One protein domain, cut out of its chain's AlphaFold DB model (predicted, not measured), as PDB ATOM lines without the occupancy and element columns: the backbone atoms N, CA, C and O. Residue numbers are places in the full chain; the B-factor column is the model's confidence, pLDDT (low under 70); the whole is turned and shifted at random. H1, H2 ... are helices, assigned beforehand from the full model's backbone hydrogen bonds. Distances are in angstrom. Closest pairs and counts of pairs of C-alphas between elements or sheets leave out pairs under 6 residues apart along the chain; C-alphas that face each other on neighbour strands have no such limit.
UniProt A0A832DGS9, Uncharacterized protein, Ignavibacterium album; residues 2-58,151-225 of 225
ATOM      1  N   SER A   2     121.741  83.433  89.724       86.56
ATOM      2  CA  SER A   2     120.463  83.474  88.996       86.56
ATOM      3  C   SER A   2     119.533  84.550  89.563       86.56
ATOM      4  O   SER A   2     119.659  84.932  90.731       86.56
ATOM      5  N   ASP A   3     118.590  85.026  88.750       92.25
ATOM      6  CA  ASP A   3     117.657  86.090  89.146       92.25
ATOM      7  C   ASP A   3     116.791  85.691  90.346       92.25
ATOM      8  O   ASP A   3     116.536  86.512  91.225       92.25
ATOM      9  N   ASN A   4     116.443  84.407  90.461       93.62
ATOM     10  CA  ASN A   4     115.714  83.878  91.615       93.62
ATOM     11  C   ASN A   4     116.523  83.970  92.918       93.62
ATOM     12  O   ASN A   4     115.964  84.348  93.946       93.62
ATOM     13  N   VAL A   5     117.835  83.690  92.889       93.56
ATOM     14  CA  VAL A   5     118.687  83.841  94.084       93.56
ATOM     15  C   VAL A   5     118.815  85.313  94.469       93.56
ATOM     16  O   VAL A   5     118.673  85.643  95.642       93.56
ATOM     17  N   LYS A   6     119.018  86.214  93.500       94.62
ATOM     18  CA  LYS A   6     119.077  87.660  93.778       94.62
ATOM     19  C   LYS A   6     117.773  88.166  94.394       94.62
ATOM     20  O   LYS A   6     117.806  88.856  95.408       94.62
ATOM     21  N   LYS A   7     116.630  87.785  93.815       96.56
ATOM     22  CA  LYS A   7     115.302  88.145  94.327       96.56
ATOM     23  C   LYS A   7     115.105  87.647  95.756       96.56
ATOM     24  O   LYS A   7     114.635  88.406  96.592       96.56
ATOM     25  N   TYR A   8     115.502  86.409  96.042       96.81
ATOM     26  CA  TYR A   8     115.421  85.844  97.385       96.81
ATOM     27  C   TYR A   8     116.256  86.629  98.402       96.81
ATOM     28  O   TYR A   8     115.730  87.054  99.426       96.81
ATOM     29  N   ILE A   9     117.529  86.899  98.093       96.88
ATOM     30  CA  ILE A   9     118.399  87.689  98.975       96.88
ATOM     31  C   ILE A   9     117.836  89.097  99.197       96.88
ATOM     32  O   ILE A   9     117.846  89.576 100.327       96.88
ATOM     33  N   ASN A  10     117.289  89.738  98.161       97.38
ATOM     34  CA  ASN A  10     116.664  91.056  98.294       97.38
ATOM     35  C   ASN A  10     115.431  91.030  99.210       97.38
ATOM     36  O   ASN A  10     115.253  91.955  99.991       97.38
ATOM     37  N   ILE A  11     114.613  89.973  99.162       97.81
ATOM     38  CA  ILE A  11     113.475  89.812 100.082       97.81
ATOM     39  C   ILE A  11     113.963  89.718 101.531       97.81
ATOM     40  O   ILE A  11     113.410  90.380 102.408       97.81
ATOM     41  N   LEU A  12     115.005  88.923 101.789       98.31
ATOM     42  CA  LEU A  12     115.560  88.785 103.137       98.31
ATOM     43  C   LEU A  12     116.137  90.109 103.651       98.31
ATOM     44  O   LEU A  12     115.896  90.477 104.794       98.31
ATOM     45  N   LYS A  13     116.858  90.841 102.796       98.50
ATOM     46  CA  LYS A  13     117.372  92.179 103.102       98.50
ATOM     47  C   LYS A  13     116.254  93.157 103.449       98.50
ATOM     48  O   LYS A  13     116.272  93.738 104.527       98.50
ATOM     49  N   GLN A  14     115.237  93.246 102.592       98.44
ATOM     50  CA  GLN A  14     114.080  94.107 102.829       98.44
ATOM     51  C   GLN A  14     113.376  93.752 104.143       98.44
ATOM     52  O   GLN A  14     113.027  94.640 104.907       98.44
ATOM     53  N   THR A  15     113.251  92.458 104.455       98.38
ATOM     54  CA  THR A  15     112.662  91.990 105.720       98.38
ATOM     55  C   THR A  15     113.428  92.526 106.932       98.38
ATOM     56  O   THR A  15     112.812  93.013 107.878       98.38
ATOM     57  N   VAL A  16     114.766  92.466 106.914       98.75
ATOM     58  CA  VAL A  16     115.593  93.024 107.996       98.75
ATOM     59  C   VAL A  16     115.427  94.541 108.070       98.75
ATOM     60  O   VAL A  16     115.159  95.065 109.147       98.75
ATOM     61  N   TYR A  17     115.547  95.241 106.941       98.75
ATOM     62  CA  TYR A  17     115.450  96.701 106.881       98.75
ATOM     63  C   TYR A  17     114.095  97.224 107.388       98.75
ATOM     64  O   TYR A  17     114.040  98.157 108.196       98.75
ATOM     65  N   ASP A  18     112.999  96.606 106.946       98.56
ATOM     66  CA  ASP A  18     111.638  96.967 107.346       98.56
ATOM     67  C   ASP A  18     111.429  96.729 108.839       98.56
ATOM     68  O   ASP A  18     110.864  97.582 109.522       98.56
ATOM     69  N   GLN A  19     111.940  95.612 109.369       98.56
ATOM     70  CA  GLN A  19     111.863  95.324 110.798       98.56
ATOM     71  C   GLN A  19     112.636  96.362 111.625       98.56
ATOM     72  O   GLN A  19     112.117  96.836 112.634       98.56
ATOM     73  N   ILE A  20     113.834  96.777 111.185       98.69
ATOM     74  CA  ILE A  20     114.590  97.840 111.869       98.69
ATOM     75  C   ILE A  20     113.795  99.149 111.869       98.69
ATOM     76  O   ILE A  20     113.665  99.783 112.913       98.69
ATOM     77  N   SER A  21     113.218  99.522 110.727       98.56
ATOM     78  CA  SER A  21     112.429 100.754 110.574       98.56
ATOM     79  C   SER A  21     111.135 100.739 111.396       98.56
ATOM     80  O   SER A  21     110.709 101.765 111.929       98.56
ATOM     81  N   ALA A  22     110.502  99.572 111.525       98.12
ATOM     82  CA  ALA A  22     109.327  99.398 112.368       98.12
ATOM     83  C   ALA A  22     109.671  99.575 113.855       98.12
ATOM     84  O   ALA A  22     108.924 100.223 114.591       98.12
ATOM     85  N   ASP A  23     110.815  99.043 114.286       98.12
ATOM     86  CA  ASP A  23     111.252  99.087 115.681       98.12
ATOM     87  C   ASP A  23     111.879 100.424 116.088       98.12
ATOM     88  O   ASP A  23     111.763 100.838 117.247       98.12
ATOM     89  N   ILE A  24     112.544 101.103 115.153       98.38
ATOM     90  CA  ILE A  24     113.281 102.344 115.378       98.38
ATOM     91  C   ILE A  24     112.737 103.423 114.441       98.38
ATOM     92  O   ILE A  24     113.039 103.463 113.254       98.38
ATOM     93  N   ASN A  25     111.941 104.328 115.000       97.81
ATOM     94  CA  ASN A  25     111.394 105.498 114.318       97.81
ATOM     95  C   ASN A  25     111.175 106.629 115.331       97.81
ATOM     96  O   ASN A  25     111.349 106.438 116.535       97.81
ATOM     97  N   ASP A  26     110.749 107.800 114.855       96.62
ATOM     98  CA  ASP A  26     110.579 109.003 115.683       96.62
ATOM     99  C   ASP A  26     109.691 108.795 116.919       96.62
ATOM    100  O   ASP A  26     109.875 109.463 117.935       96.62
ATOM    101  N   LYS A  27     108.745 107.850 116.864       97.88
ATOM    102  CA  LYS A  27     107.818 107.564 117.969       97.88
ATOM    103  C   LYS A  27     108.386 106.581 118.989       97.88
ATOM    104  O   LYS A  27     107.848 106.488 120.088       97.88
ATOM    105  N   THR A  28     109.429 105.829 118.638       98.06
ATOM    106  CA  THR A  28     110.003 104.776 119.491       98.06
ATOM    107  C   THR A  28     111.358 105.144 120.084       98.06
ATOM    108  O   THR A  28     111.859 104.394 120.913       98.06
ATOM    109  N   ILE A  29     111.940 106.301 119.734       97.88
ATOM    110  CA  ILE A  29     113.259 106.740 120.230       97.88
ATOM    111  C   ILE A  29     113.371 106.607 121.751       97.88
ATOM    112  O   ILE A  29     114.323 106.006 122.243       97.88
ATOM    113  N   ASP A  30     112.415 107.165 122.497       97.69
ATOM    114  CA  ASP A  30     112.499 107.203 123.959       97.69
ATOM    115  C   ASP A  30     112.424 105.805 124.572       97.69
ATOM    116  O   ASP A  30     113.235 105.471 125.434       97.69
ATOM    117  N   SER A  31     111.527 104.947 124.075       97.62
ATOM    118  CA  SER A  31     111.409 103.576 124.574       97.62
ATOM    119  C   SER A  31     112.611 102.712 124.188       97.62
ATOM    120  O   SER A  31     113.052 101.899 125.001       97.62
ATOM    121  N   VAL A  32     113.185 102.915 122.997       98.44
ATOM    122  CA  VAL A  32     114.439 102.274 122.572       98.44
ATOM    123  C   VAL A  32     115.580 102.677 123.503       98.44
ATOM    124  O   VAL A  32     116.299 101.812 124.000       98.44
ATOM    125  N   VAL A  33     115.738 103.968 123.799       98.50
ATOM    126  CA  VAL A  33     116.801 104.431 124.702       98.50
ATOM    127  C   VAL A  33     116.583 103.898 126.116       98.50
ATOM    128  O   VAL A  33     117.491 103.305 126.690       98.50
ATOM    129  N   GLU A  34     115.395 104.068 126.686       98.00
ATOM    130  CA  GLU A  34     115.134 103.695 128.076       98.00
ATOM    131  C   GLU A  34     115.185 102.177 128.282       98.00
ATOM    132  O   GLU A  34     115.896 101.674 129.155       98.00
ATOM    133  N   SER A  35     114.450 101.428 127.463       96.75
ATOM    134  CA  SER A  35     114.322  99.986 127.648       96.75
ATOM    135  C   SER A  35     115.482  99.242 127.006       96.75
ATOM    136  O   SER A  35     116.122  98.423 127.663       96.75
ATOM    137  N   ASP A  36     115.732  99.467 125.714       97.94
ATOM    138  CA  ASP A  36     116.652  98.633 124.930       97.94
ATOM    139  C   ASP A  36     118.122  98.969 125.151       97.94
ATOM    140  O   ASP A  36     118.968  98.100 124.959       97.94
ATOM    141  N   LEU A  37     118.427 100.184 125.610       98.19
ATOM    142  CA  LEU A  37     119.794 100.627 125.856       98.19
ATOM    143  C   LEU A  37     120.097 100.780 127.349       98.19
ATOM    144  O   LEU A  37     120.916 100.033 127.885       98.19
ATOM    145  N   VAL A  38     119.432 101.705 128.045       98.12
ATOM    146  CA  VAL A  38     119.738 102.036 129.448       98.12
ATOM    147  C   VAL A  38     119.486 100.838 130.358       98.12
ATOM    148  O   VAL A  38     120.419 100.335 130.989       98.12
ATOM    149  N   LYS A  39     118.256 100.317 130.374       97.12
ATOM    150  CA  LYS A  39     117.896  99.206 131.258       97.12
ATOM    151  C   LYS A  39     118.710  97.939 130.963       97.12
ATOM    152  O   LYS A  39     119.159  97.269 131.889       97.12
ATOM    153  N   SER A  40     118.918  97.617 129.686       96.94
ATOM    154  CA  SER A  40     119.584  96.376 129.264       96.94
ATOM    155  C   SER A  40     121.114  96.407 129.330       96.94
ATOM    156  O   SER A  40     121.729  95.342 129.398       96.94
ATOM    157  N   HIS A  41     121.748  97.583 129.273       96.62
ATOM    158  CA  HIS A  41     123.209  97.679 129.139       96.62
ATOM    159  C   HIS A  41     123.900  98.594 130.151       96.62
ATOM    160  O   HIS A  41     125.104  98.437 130.344       96.62
ATOM    161  N   LEU A  42     123.179  99.500 130.820       96.62
ATOM    162  CA  LEU A  42     123.737 100.351 131.880       96.62
ATOM    163  C   LEU A  42     123.291  99.904 133.275       96.62
ATOM    164  O   LEU A  42     124.101  99.872 134.205       96.62
ATOM    165  N   ASP A  43     122.011  99.557 133.427       95.75
ATOM    166  CA  ASP A  43     121.450  99.150 134.719       95.75
ATOM    167  C   ASP A  43     121.688  97.667 135.019       95.75
ATOM    168  O   ASP A  43     121.917  97.291 136.175       95.75
ATOM    169  N   ASP A  44     121.685  96.817 133.986       95.56
ATOM    170  CA  ASP A  44     122.051  95.411 134.128       95.56
ATOM    171  C   ASP A  44     123.560  95.258 134.365       95.56
ATOM    172  O   ASP A  44     124.390  95.501 133.488       95.56
ATOM    173  N   LYS A  45     123.927  94.809 135.568       93.44
ATOM    174  CA  LYS A  45     125.330  94.705 135.997       93.44
ATOM    175  C   LYS A  45     126.150  93.732 135.151       93.44
ATOM    176  O   LYS A  45     127.353  93.940 134.996       93.44
ATOM    177  N   VAL A  46     125.538  92.655 134.657       93.38
ATOM    178  CA  VAL A  46     126.247  91.634 133.874       93.38
ATOM    179  C   VAL A  46     126.600  92.200 132.503       93.38
ATOM    180  O   VAL A  46     127.751  92.118 132.077       93.38
ATOM    181  N   SER A  47     125.624  92.818 131.851       94.75
ATOM    182  CA  SER A  47     125.748  93.476 130.561       94.75
ATOM    183  C   SER A  47     126.693  94.672 130.626       94.75
ATOM    184  O   SER A  47     127.587  94.769 129.787       94.75
ATOM    185  N   ALA A  48     126.584  95.513 131.660       95.06
ATOM    186  CA  ALA A  48     127.495  96.631 131.901       95.06
ATOM    187  C   ALA A  48     128.945  96.149 132.077       95.06
ATOM    188  O   ALA A  48     129.838  96.601 131.366       95.06
ATOM    189  N   GLY A  49     129.183  95.148 132.935       94.62
ATOM    190  CA  GLY A  49     130.520  94.571 133.125       94.62
ATOM    191  C   GLY A  49     131.058  93.821 131.897       94.62
ATOM    192  O   GLY A  49     132.266  93.605 131.770       94.62
ATOM    193  N   PHE A  50     130.188  93.408 130.973       96.44
ATOM    194  CA  PHE A  50     130.608  92.891 129.675       96.44
ATOM    195  C   PHE A  50     131.106  94.010 128.744       96.44
ATOM    196  O   PHE A  50     132.044  93.761 127.984       96.44
ATOM    197  N   GLN A  51     130.559  95.230 128.820       96.12
ATOM    198  CA  GLN A  51     131.008  96.346 127.974       96.12
ATOM    199  C   GLN A  51     132.477  96.704 128.225       96.12
ATOM    200  O   GLN A  51     133.214  96.922 127.265       96.12
ATOM    201  N   ASP A  52     132.941  96.640 129.476       93.94
ATOM    202  CA  ASP A  52     134.361  96.819 129.815       93.94
ATOM    203  C   ASP A  52     135.257  95.853 129.029       93.94
ATOM    204  O   ASP A  52     136.268  96.238 128.437       93.94
ATOM    205  N   TYR A  53     134.867  94.576 128.988       96.69
ATOM    206  CA  TYR A  53     135.586  93.554 128.235       96.69
ATOM    207  C   TYR A  53     135.502  93.791 126.720       96.69
ATOM    208  O   TYR A  53     136.507  93.647 126.016       96.69
ATOM    209  N   TYR A  54     134.323  94.161 126.218       97.56
ATOM    210  CA  TYR A  54     134.123  94.480 124.808       97.56
ATOM    211  C   TYR A  54     135.077  95.594 124.365       97.56
ATOM    212  O   TYR A  54     135.890  95.372 123.472       97.56
ATOM    213  N   PHE A  55     135.073  96.748 125.037       97.19
ATOM    214  CA  PHE A  55     135.925  97.876 124.649       97.19
ATOM    215  C   PHE A  55     137.415  97.651 124.915       97.19
ATOM    216  O   PHE A  55     138.246  98.235 124.222       97.19
ATOM    217  N   LEU A  56     137.778  96.799 125.879       96.25
ATOM    218  CA  LEU A  56     139.169  96.386 126.084       96.25
ATOM    219  C   LEU A  56     139.714  95.593 124.885       96.25
ATOM    220  O   LEU A  56     140.894  95.717 124.545       96.25
ATOM    221  N   THR A  57     138.872  94.756 124.277       97.25
ATOM    222  CA  THR A  57     139.260  93.859 123.176       97.25
ATOM    223  C   THR A  57     139.016  94.445 121.790       97.25
ATOM    224  O   THR A  57     139.680  94.020 120.844       97.25
ATOM    225  N   LEU A  58     138.124  95.433 121.683       97.62
ATOM    226  CA  LEU A  58     137.772  96.123 120.449       97.62
ATOM    227  C   LEU A  58     139.018  96.643 119.730       97.62
ATOM    228  O   LEU A  58     139.744  97.486 120.255       97.62
ATOM    229  N   ASP A 151     124.164  86.788 116.901       93.56
ATOM    230  CA  ASP A 151     123.807  85.564 117.605       93.56
ATOM    231  C   ASP A 151     122.472  84.977 117.108       93.56
ATOM    232  O   ASP A 151     121.816  85.503 116.206       93.56
ATOM    233  N   ASN A 152     122.102  83.813 117.650       94.44
ATOM    234  CA  ASN A 152     120.877  83.121 117.248       94.44
ATOM    235  C   ASN A 152     119.597  83.895 117.607       94.44
ATOM    236  O   ASN A 152     118.713  83.933 116.751       94.44
ATOM    237  N   PRO A 153     119.459  84.496 118.809       96.25
ATOM    238  CA  PRO A 153     118.336  85.378 119.111       96.25
ATOM    239  C   PRO A 153     118.136  86.470 118.058       96.25
ATOM    240  O   PRO A 153     117.059  86.534 117.473       96.25
ATOM    241  N   ILE A 154     119.169  87.249 117.727       97.62
ATOM    242  CA  ILE A 154     119.062  88.332 116.735       97.62
ATOM    243  C   ILE A 154     118.703  87.773 115.350       97.62
ATOM    244  O   ILE A 154     117.796  88.272 114.684       97.62
ATOM    245  N   LYS A 155     119.353  86.683 114.924       97.31
ATOM    246  CA  LYS A 155     119.023  85.991 113.663       97.31
ATOM    247  C   LYS A 155     117.547  85.586 113.596       97.31
ATOM    248  O   LYS A 155     116.920  85.709 112.545       97.31
ATOM    249  N   ASN A 156     117.006  85.066 114.694       97.31
ATOM    250  CA  ASN A 156     115.618  84.619 114.770       97.31
ATOM    251  C   ASN A 156     114.642  85.794 114.824       97.31
ATOM    252  O   ASN A 156     113.605  85.719 114.170       97.31
ATOM    253  N   TYR A 157     114.993  86.856 115.551       98.06
ATOM    254  CA  TYR A 157     114.218  88.090 115.653       98.06
ATOM    255  C   TYR A 157     113.924  88.676 114.270       98.06
ATOM    256  O   TYR A 157     112.788  89.012 113.958       98.06
ATOM    257  N   PHE A 158     114.925  88.678 113.388       98.19
ATOM    258  CA  PHE A 158     114.779  89.127 112.004       98.19
ATOM    259  C   PHE A 158     114.144  88.100 111.051       98.19
ATOM    260  O   PHE A 158     114.248  88.224 109.834       98.19
ATOM    261  N   GLY A 159     113.525  87.038 111.569       96.62
ATOM    262  CA  GLY A 159     112.853  86.028 110.748       96.62
ATOM    263  C   GLY A 159     113.797  85.126 109.946       96.62
ATOM    264  O   GLY A 159     113.338  84.277 109.183       96.62
ATOM    265  N   LEU A 160     115.115  85.214 110.150       97.69
ATOM    266  CA  LEU A 160     116.113  84.462 109.385       97.69
ATOM    267  C   LEU A 160     116.408  83.082 109.987       97.69
ATOM    268  O   LEU A 160     117.466  82.499 109.746       97.69
ATOM    269  N   LYS A 161     115.497  82.511 110.785       96.00
ATOM    270  CA  LYS A 161     115.691  81.211 111.457       96.00
ATOM    271  C   LYS A 161     116.021  80.076 110.479       96.00
ATOM    272  O   LYS A 161     116.832  79.218 110.820       96.00
ATOM    273  N   LYS A 162     115.430  80.095 109.279       95.81
ATOM    274  CA  LYS A 162     115.630  79.079 108.230       95.81
ATOM    275  C   LYS A 162     116.924  79.261 107.431       95.81
ATOM    276  O   LYS A 162     117.362  78.315 106.783       95.81
ATOM    277  N   GLU A 163     117.561  80.422 107.531       96.75
ATOM    278  CA  GLU A 163     118.794  80.704 106.804       96.75
ATOM    279  C   GLU A 163     120.012  80.125 107.518       96.75
ATOM    280  O   GLU A 163     120.019  79.943 108.741       96.75
ATOM    281  N   SER A 164     121.080  79.872 106.760       94.81
ATOM    282  CA  SER A 164     122.374  79.555 107.366       94.81
ATOM    283  C   SER A 164     122.892  80.746 108.175       94.81
ATOM    284  O   SER A 164     122.647  81.905 107.832       94.81
ATOM    285  N   PHE A 165     123.644  80.463 109.241       94.81
ATOM    286  CA  PHE A 165     124.186  81.506 110.110       94.81
ATOM    287  C   PHE A 165     125.057  82.499 109.330       94.81
ATOM    288  O   PHE A 165     124.934  83.709 109.500       94.81
ATOM    289  N   PHE A 166     125.891  81.981 108.427       96.38
ATOM    290  CA  PHE A 166     126.763  82.778 107.571       96.38
ATOM    291  C   PHE A 166     125.988  83.753 106.680       96.38
ATOM    292  O   PHE A 166     126.313  84.933 106.637       96.38
ATOM    293  N   ILE A 167     124.930  83.291 106.007       96.62
ATOM    294  CA  ILE A 167     124.122  84.161 105.143       96.62
ATOM    295  C   ILE A 167     123.392  85.227 105.967       96.62
ATOM    296  O   ILE A 167     123.425  86.400 105.600       96.62
ATOM    297  N   SER A 168     122.807  84.859 107.114       98.12
ATOM    298  CA  SER A 168     122.180  85.830 108.021       98.12
ATOM    299  C   SER A 168     123.157  86.896 108.508       98.12
ATOM    300  O   SER A 168     122.788  88.062 108.577       98.12
ATOM    301  N   PHE A 169     124.401  86.514 108.809       98.31
ATOM    302  CA  PHE A 169     125.445  87.439 109.245       98.31
ATOM    303  C   PHE A 169     125.721  88.534 108.209       98.31
ATOM    304  O   PHE A 169     125.737  89.711 108.572       98.31
ATOM    305  N   PHE A 170     125.860  88.188 106.924       98.06
ATOM    306  CA  PHE A 170     126.050  89.203 105.878       98.06
ATOM    307  C   PHE A 170     124.806  90.042 105.639       98.06
ATOM    308  O   PHE A 170     124.930  91.254 105.493       98.06
ATOM    309  N   ILE A 171     123.623  89.424 105.600       98.50
ATOM    310  CA  ILE A 171     122.372  90.159 105.381       98.50
ATOM    311  C   ILE A 171     122.192  91.199 106.488       98.50
ATOM    312  O   ILE A 171     122.080  92.379 106.188       98.50
ATOM    313  N   ILE A 172     122.257  90.794 107.756       98.69
ATOM    314  CA  ILE A 172     122.033  91.712 108.879       98.69
ATOM    315  C   ILE A 172     123.129  92.782 108.950       98.69
ATOM    316  O   ILE A 172     122.808  93.944 109.161       98.69
ATOM    317  N   SER A 173     124.401  92.432 108.723       98.50
ATOM    318  CA  SER A 173     125.490  93.427 108.721       98.50
ATOM    319  C   SER A 173     125.292  94.497 107.644       98.50
ATOM    320  O   SER A 173     125.440  95.688 107.919       98.50
ATOM    321  N   VAL A 174     124.918  94.084 106.427       98.25
ATOM    322  CA  VAL A 174     124.665  95.008 105.315       98.25
ATOM    323  C   VAL A 174     123.457  95.891 105.602       98.25
ATOM    324  O   VAL A 174     123.549  97.101 105.423       98.25
ATOM    325  N   GLU A 175     122.357  95.319 106.087       98.69
ATOM    326  CA  GLU A 175     121.144  96.097 106.349       98.69
ATOM    327  C   GLU A 175     121.283  97.013 107.568       98.69
ATOM    328  O   GLU A 175     120.753  98.116 107.549       98.69
ATOM    329  N   TYR A 176     122.070  96.644 108.585       98.69
ATOM    330  CA  TYR A 176     122.439  97.571 109.663       98.69
ATOM    331  C   TYR A 176     123.185  98.785 109.112       98.69
ATOM    332  O   TYR A 176     122.851  99.919 109.450       98.69
ATOM    333  N   LYS A 177     124.181  98.554 108.248       98.50
ATOM    334  CA  LYS A 177     124.978  99.626 107.642       98.50
ATOM    335  C   LYS A 177     124.127 100.522 106.744       98.50
ATOM    336  O   LYS A 177     124.225 101.747 106.831       98.50
ATOM    337  N   GLN A 178     123.287  99.915 105.908       98.62
ATOM    338  CA  GLN A 178     122.397 100.635 105.004       98.62
ATOM    339  C   GLN A 178     121.388 101.472 105.794       98.62
ATOM    340  O   GLN A 178     121.331 102.687 105.620       98.62
ATOM    341  N   TRP A 179     120.678 100.858 106.742       98.75
ATOM    342  CA  TRP A 179     119.686 101.551 107.557       98.75
ATOM    343  C   TRP A 179     120.298 102.691 108.375       98.75
ATOM    344  O   TRP A 179     119.738 103.786 108.405       98.75
ATOM    345  N   ALA A 180     121.463 102.475 108.996       98.44
ATOM    346  CA  ALA A 180     122.168 103.518 109.741       98.44
ATOM    347  C   ALA A 180     122.568 104.705 108.852       98.44
ATOM    348  O   ALA A 180     122.497 105.854 109.287       98.44
ATOM    349  N   THR A 181     122.953 104.435 107.601       98.31
ATOM    350  CA  THR A 181     123.295 105.474 106.620       98.31
ATOM    351  C   THR A 181     122.063 106.297 106.249       98.31
ATOM    352  O   THR A 181     122.105 107.526 106.320       98.31
ATOM    353  N   ASP A 182     120.959 105.627 105.925       98.56
ATOM    354  CA  ASP A 182     119.714 106.270 105.493       98.56
ATOM    355  C   ASP A 182     119.025 107.036 106.638       98.56
ATOM    356  O   ASP A 182     118.372 108.054 106.411       98.56
ATOM    357  N   ASN A 183     119.229 106.598 107.886       98.44
ATOM    358  CA  ASN A 183     118.578 107.136 109.086       98.44
ATOM    359  C   ASN A 183     119.568 107.800 110.057       98.44
ATOM    360  O   ASN A 183     119.344 107.838 111.270       98.44
ATOM    361  N   LYS A 184     120.664 108.367 109.538       97.69
ATOM    362  CA  LYS A 184     121.762 108.928 110.343       97.69
ATOM    363  C   LYS A 184     121.305 109.924 111.416       97.69
ATOM    364  O   LYS A 184     121.804 109.897 112.538       97.69
ATOM    365  N   ASN A 185     120.345 110.795 111.096       98.00
ATOM    366  CA  ASN A 185     119.821 111.777 112.053       98.00
ATOM    367  C   ASN A 185     119.105 111.105 113.230       98.00
ATOM    368  O   ASN A 185     119.361 111.449 114.381       98.00
ATOM    369  N   LEU A 186     118.253 110.119 112.941       98.00
ATOM    370  CA  LEU A 186     117.531 109.349 113.949       98.00
ATOM    371  C   LEU A 186     118.506 108.604 114.870       98.00
ATOM    372  O   LEU A 186     118.400 108.678 116.095       98.00
ATOM    373  N   LEU A 187     119.511 107.951 114.283       97.94
ATOM    374  CA  LEU A 187     120.524 107.216 115.034       97.94
ATOM    375  C   LEU A 187     121.391 108.140 115.904       97.94
ATOM    376  O   LEU A 187     121.703 107.793 117.044       97.94
ATOM    377  N   ASN A 188     121.720 109.344 115.422       98.25
ATOM    378  CA  ASN A 188     122.428 110.357 116.210       98.25
ATOM    379  C   ASN A 188     121.611 110.828 117.420       98.25
ATOM    380  O   ASN A 188     122.170 110.987 118.502       98.25
ATOM    381  N   ILE A 189     120.294 111.011 117.275       98.50
ATOM    382  CA  ILE A 189     119.426 111.374 118.405       98.50
ATOM    383  C   ILE A 189     119.457 110.274 119.473       98.50
ATOM    384  O   ILE A 189     119.631 110.572 120.655       98.50
ATOM    385  N   ILE A 190     119.331 109.005 119.068       98.56
ATOM    386  CA  ILE A 190     119.414 107.852 119.980       98.56
ATOM    387  C   ILE A 190     120.776 107.825 120.681       98.56
ATOM    388  O   ILE A 190     120.840 107.690 121.903       98.56
ATOM    389  N   ARG A 191     121.863 107.998 119.923       98.38
ATOM    390  CA  ARG A 191     123.241 108.017 120.426       98.38
ATOM    391  C   ARG A 191     123.459 109.099 121.482       98.38
ATOM    392  O   ARG A 191     124.014 108.799 122.538       98.38
ATOM    393  N   GLU A 192     123.010 110.325 121.229       98.31
ATOM    394  CA  GLU A 192     123.168 111.434 122.176       98.31
ATOM    395  C   GLU A 192     122.320 111.239 123.433       98.31
ATOM    396  O   GLU A 192     122.825 111.413 124.543       98.31
ATOM    397  N   LYS A 193     121.065 110.793 123.293       98.44
ATOM    398  CA  LYS A 193     120.221 110.458 124.452       98.44
ATOM    399  C   LYS A 193     120.841 109.345 125.294       98.44
ATOM    400  O   LYS A 193     120.873 109.446 126.519       98.44
ATOM    401  N   PHE A 194     121.385 108.315 124.652       98.12
ATOM    402  CA  PHE A 194     122.039 107.217 125.352       98.12
ATOM    403  C   PHE A 194     123.298 107.676 126.098       98.12
ATOM    404  O   PHE A 194     123.479 107.340 127.265       98.12
ATOM    405  N   LYS A 195     124.119 108.521 125.465       97.94
ATOM    406  CA  LYS A 195     125.307 109.129 126.081       97.94
ATOM    407  C   LYS A 195     124.974 109.999 127.290       97.94
ATOM    408  O   LYS A 195     125.678 109.951 128.291       97.94
ATOM    409  N   GLN A 196     123.898 110.778 127.222       97.75
ATOM    410  CA  GLN A 196     123.434 111.583 128.358       97.75
ATOM    411  C   GLN A 196     122.934 110.717 129.523       97.75
ATOM    412  O   GLN A 196     123.045 111.116 130.684       97.75
ATOM    413  N   ALA A 197     122.387 109.535 129.224       97.31
ATOM    414  CA  ALA A 197     121.917 108.593 130.230       97.31
ATOM    415  C   ALA A 197     123.059 107.820 130.921       97.31
ATOM    416  O   ALA A 197     122.921 107.472 132.096       97.31
ATOM    417  N   ASP A 198     124.197 107.601 130.251       96.69
ATOM    418  CA  ASP A 198     125.361 106.902 130.812       96.69
ATOM    419  C   ASP A 198     126.189 107.761 131.782       96.69
ATOM    420  O   ASP A 198     127.346 108.118 131.563       96.69
ATOM    421  N   LYS A 199     125.590 108.066 132.934       93.31
ATOM    422  CA  LYS A 199     126.223 108.854 134.003       93.31
ATOM    423  C   LYS A 199     127.420 108.158 134.655       93.31
ATOM    424  O   LYS A 199     128.183 108.811 135.361       93.31
ATOM    425  N   LYS A 200     127.547 106.838 134.488       91.38
ATOM    426  CA  LYS A 200     128.606 106.024 135.103       91.38
ATOM    427  C   LYS A 200     129.785 105.788 134.158       91.38
ATOM    428  O   LYS A 200     130.793 105.262 134.617       91.38
ATOM    429  N   GLY A 201     129.670 106.177 132.887       93.38
ATOM    430  CA  GLY A 201     130.701 105.948 131.878       93.38
ATOM    431  C   GLY A 201     130.940 104.463 131.612       93.38
ATOM    432  O   GLY A 201     132.088 104.051 131.468       93.38
ATOM    433  N   VAL A 202     129.872 103.657 131.598       93.38
ATOM    434  CA  VAL A 202     129.927 102.224 131.261       93.38
ATOM    435  C   VAL A 202     130.399 102.024 129.818       93.38
ATOM    436  O   VAL A 202     131.063 101.036 129.505       93.38
ATOM    437  N   LEU A 203     130.060 102.947 128.917       95.62
ATOM    438  CA  LEU A 203     130.400 102.874 127.504       95.62
ATOM    439  C   LEU A 203     131.484 103.876 127.106       95.62
ATOM    440  O   LEU A 203     131.459 105.055 127.455       95.62
ATOM    441  N   GLN A 204     132.381 103.426 126.227       95.94
ATOM    442  CA  GLN A 204     133.276 104.306 125.471       95.94
ATOM    443  C   GLN A 204     132.530 104.810 124.228       95.94
ATOM    444  O   GLN A 204     132.645 104.250 123.137       95.94
ATOM    445  N   HIS A 205     131.679 105.828 124.409       94.62
ATOM    446  CA  HIS A 205     130.784 106.346 123.362       94.62
ATOM    447  C   HIS A 205     131.503 106.829 122.092       94.62
ATOM    448  O   HIS A 205     130.908 106.814 121.016       94.62
ATOM    449  N   ASP A 206     132.766 107.236 122.205       93.50
ATOM    450  CA  ASP A 206     133.655 107.608 121.099       93.50
ATOM    451  C   ASP A 206     134.032 106.418 120.202       93.50
ATOM    452  O   ASP A 206     134.272 106.596 119.011       93.50
ATOM    453  N   LYS A 207     134.029 105.200 120.752       94.69
ATOM    454  CA  LYS A 207     134.320 103.949 120.032       94.69
ATOM    455  C   LYS A 207     133.070 103.168 119.631       94.69
ATOM    456  O   LYS A 207     133.171 102.103 119.026       94.69
ATOM    457  N   LEU A 208     131.886 103.658 119.991       96.06
ATOM    458  CA  LEU A 208     130.624 102.989 119.700       96.06
ATOM    459  C   LEU A 208     130.263 103.183 118.220       96.06
ATOM    460  O   LEU A 208     129.799 104.250 117.833       96.06
ATOM    461  N   THR A 209     130.431 102.168 117.379       97.81
ATOM    462  CA  THR A 209     130.008 102.249 115.969       97.81
ATOM    463  C   THR A 209     128.484 102.237 115.835       97.81
ATOM    464  O   THR A 209     127.765 101.890 116.775       97.81
ATOM    465  N   ASP A 210     127.965 102.615 114.667       98.12
ATOM    466  CA  ASP A 210     126.527 102.528 114.374       98.12
ATOM    467  C   ASP A 210     126.029 101.081 114.438       98.12
ATOM    468  O   ASP A 210     125.015 100.792 115.072       98.12
ATOM    469  N   LEU A 211     126.802 100.147 113.875       98.00
ATOM    470  CA  LEU A 211     126.504  98.719 113.946       98.00
ATOM    471  C   LEU A 211     126.519  98.206 115.386       98.00
ATOM    472  O   LEU A 211     125.678  97.379 115.728       98.00
ATOM    473  N   LYS A 212     127.428  98.692 116.244       97.81
ATOM    474  CA  LYS A 212     127.423  98.311 117.659       97.81
ATOM    475  C   LYS A 212     126.214  98.883 118.400       97.81
ATOM    476  O   LYS A 212     125.649  98.197 119.245       97.81
ATOM    477  N   LEU A 213     125.794 100.109 118.094       98.44
ATOM    478  CA  LEU A 213     124.587 100.688 118.684       98.44
ATOM    479  C   LEU A 213     123.339  99.880 118.296       98.44
ATOM    480  O   LEU A 213     122.548  99.531 119.170       98.44
ATOM    481  N   LEU A 214     123.200  99.513 117.019       98.56
ATOM    482  CA  LEU A 214     122.118  98.639 116.555       98.56
ATOM    483  C   LEU A 214     122.200  97.242 117.188       98.56
ATOM    484  O   LEU A 214     121.183  96.717 117.633       98.56
ATOM    485  N   ASP A 215     123.399  96.665 117.303       97.31
ATOM    486  CA  ASP A 215     123.635  95.388 117.989       97.31
ATOM    487  C   ASP A 215     123.125  95.410 119.437       97.31
ATOM    488  O   ASP A 215     122.422  94.488 119.831       97.31
ATOM    489  N   LEU A 216     123.391  96.470 120.210       97.88
ATOM    490  CA  LEU A 216     122.859  96.606 121.574       97.88
ATOM    491  C   LEU A 216     121.319  96.627 121.582       97.88
ATOM    492  O   LEU A 216     120.690  95.839 122.291       97.88
ATOM    493  N   ILE A 217     120.706  97.462 120.734       98.56
ATOM    494  CA  ILE A 217     119.241  97.585 120.642       98.56
ATOM    495  C   ILE A 217     118.602  96.225 120.336       98.56
ATOM    496  O   ILE A 217     117.695  95.776 121.042       98.56
ATOM    497  N   PHE A 218     119.073  95.550 119.288       98.31
ATOM    498  CA  PHE A 218     118.462  94.304 118.836       98.31
ATOM    499  C   PHE A 218     118.851  93.102 119.680       98.31
ATOM    500  O   PHE A 218     118.033  92.193 119.812       98.31
ATOM    501  N   TRP A 219     120.023  93.098 120.316       97.31
ATOM    502  CA  TRP A 219     120.340  92.099 121.330       97.31
ATOM    503  C   TRP A 219     119.320  92.159 122.466       97.31
ATOM    504  O   TRP A 219     118.748  91.135 122.838       97.31
ATOM    505  N   SER A 220     119.026  93.360 122.967       97.44
ATOM    506  CA  SER A 220     118.029  93.550 124.013       97.44
ATOM    507  C   SER A 220     116.634  93.100 123.565       97.44
ATOM    508  O   SER A 220     115.992  92.312 124.258       97.44
ATOM    509  N   LYS A 221     116.163  93.549 122.394       97.12
ATOM    510  CA  LYS A 221     114.839  93.163 121.873       97.12
ATOM    511  C   LYS A 221     114.720  91.652 121.655       97.12
ATOM    512  O   LYS A 221     113.733  91.053 122.076       97.12
ATOM    513  N   ALA A 222     115.735  91.031 121.056       96.81
ATOM    514  CA  ALA A 222     115.726  89.610 120.729       96.81
ATOM    515  C   ALA A 222     115.796  88.692 121.958       96.81
ATOM    516  O   ALA A 222     115.276  87.583 121.906       96.81
ATOM    517  N   ASN A 223     116.419  89.133 123.057       93.06
ATOM    518  CA  ASN A 223     116.536  88.341 124.289       93.06
ATOM    519  C   ASN A 223     115.380  88.559 125.286       93.06
ATOM    520  O   ASN A 223     115.381  87.945 126.351       93.06
ATOM    521  N   ARG A 224     114.396  89.414 124.968       88.31
ATOM    522  CA  ARG A 224     113.147  89.541 125.746       88.31
ATOM    523  C   ARG A 224     111.993  88.674 125.226       88.31
ATOM    524  O   ARG A 224     110.975  88.598 125.910       88.31
ATOM    525  N   GLN A 225     112.130  88.098 124.031       64.25
ATOM    526  CA  GLN A 225     111.159  87.169 123.436       64.25
ATOM    527  C   GLN A 225     111.347  85.753 123.981       64.25
ATOM    528  O   GLN A 225     110.316  85.071 124.160       64.25
TER     529      GLN A 225
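AT A GLANCE: This is residues 2 to 58 and 151 to 225 of the 225 residues of an uncharacterized protein of Ignavibacterium album (UniProt A0A832DGS9). Look for H7 in the middle, with H2, H4 and H5 packed crosswise round it; H6 packs on H2, H3 turns off from the end of H2, and H1 crosses H5. Residues 2 to 8, of which 3 to 8 belong to H1, stick out along the longest axis. The 132 printed residues hold seven named helices, H1 to H7 in order, and no named strand: all helix. The whole is compact, with a radius of gyration of the C-alphas of 15.2 A, but elongated, 52 by 29 by 27 A.

HOW THE PARTS SIT: Start at H1, residues 3 to 23: it touches H5, residues 165 to 182, at a steep tilt of 57 degrees, closest at C-alphas 17 and 175, 5.8 A. H2, residues 29 to 43, touches H6, residues 184 to 197, closest at C-alphas 33 and 194, 6.0 A. H2 and H3, residues 45 to 57, touch only at the corner, closest at C-alphas 41 and 47, 5.1 A. H7, residues 210 to 222, touches H2 with residues 216 to 221 alone, about perpendicular at 83 degrees, closest at C-alphas 36 and 217, 5.1 A. H4, residues 152 to 157, touches H7, closest at C-alphas 153 and 222, 5.2 A. H5 and H7 touch, opposite ways at a steep tilt of 61 degrees, closest at C-alphas 176 and 211, 6.0 A. Every O i to N i+4 pair is within hydrogen-bond range in H1, H4, H5, H6 and H7, against 7 of 11 in H2 and 7 of 9 in H3.

IN THESE COORDINATES: Find C-alpha 3 at (117.657, 86.090, 89.146); H1 runs 30.2 A from there. H5 measures 25.6 A. H7 ends at C-alpha 222, (115.726, 89.610, 120.729).

THE WHOLE: Residues 59 to 150 are not printed; C-alphas 58 and 151 are 17.7 A apart across the cut. The link from H6 to H7 is long. Residue 225 alone is under pLDDT 70.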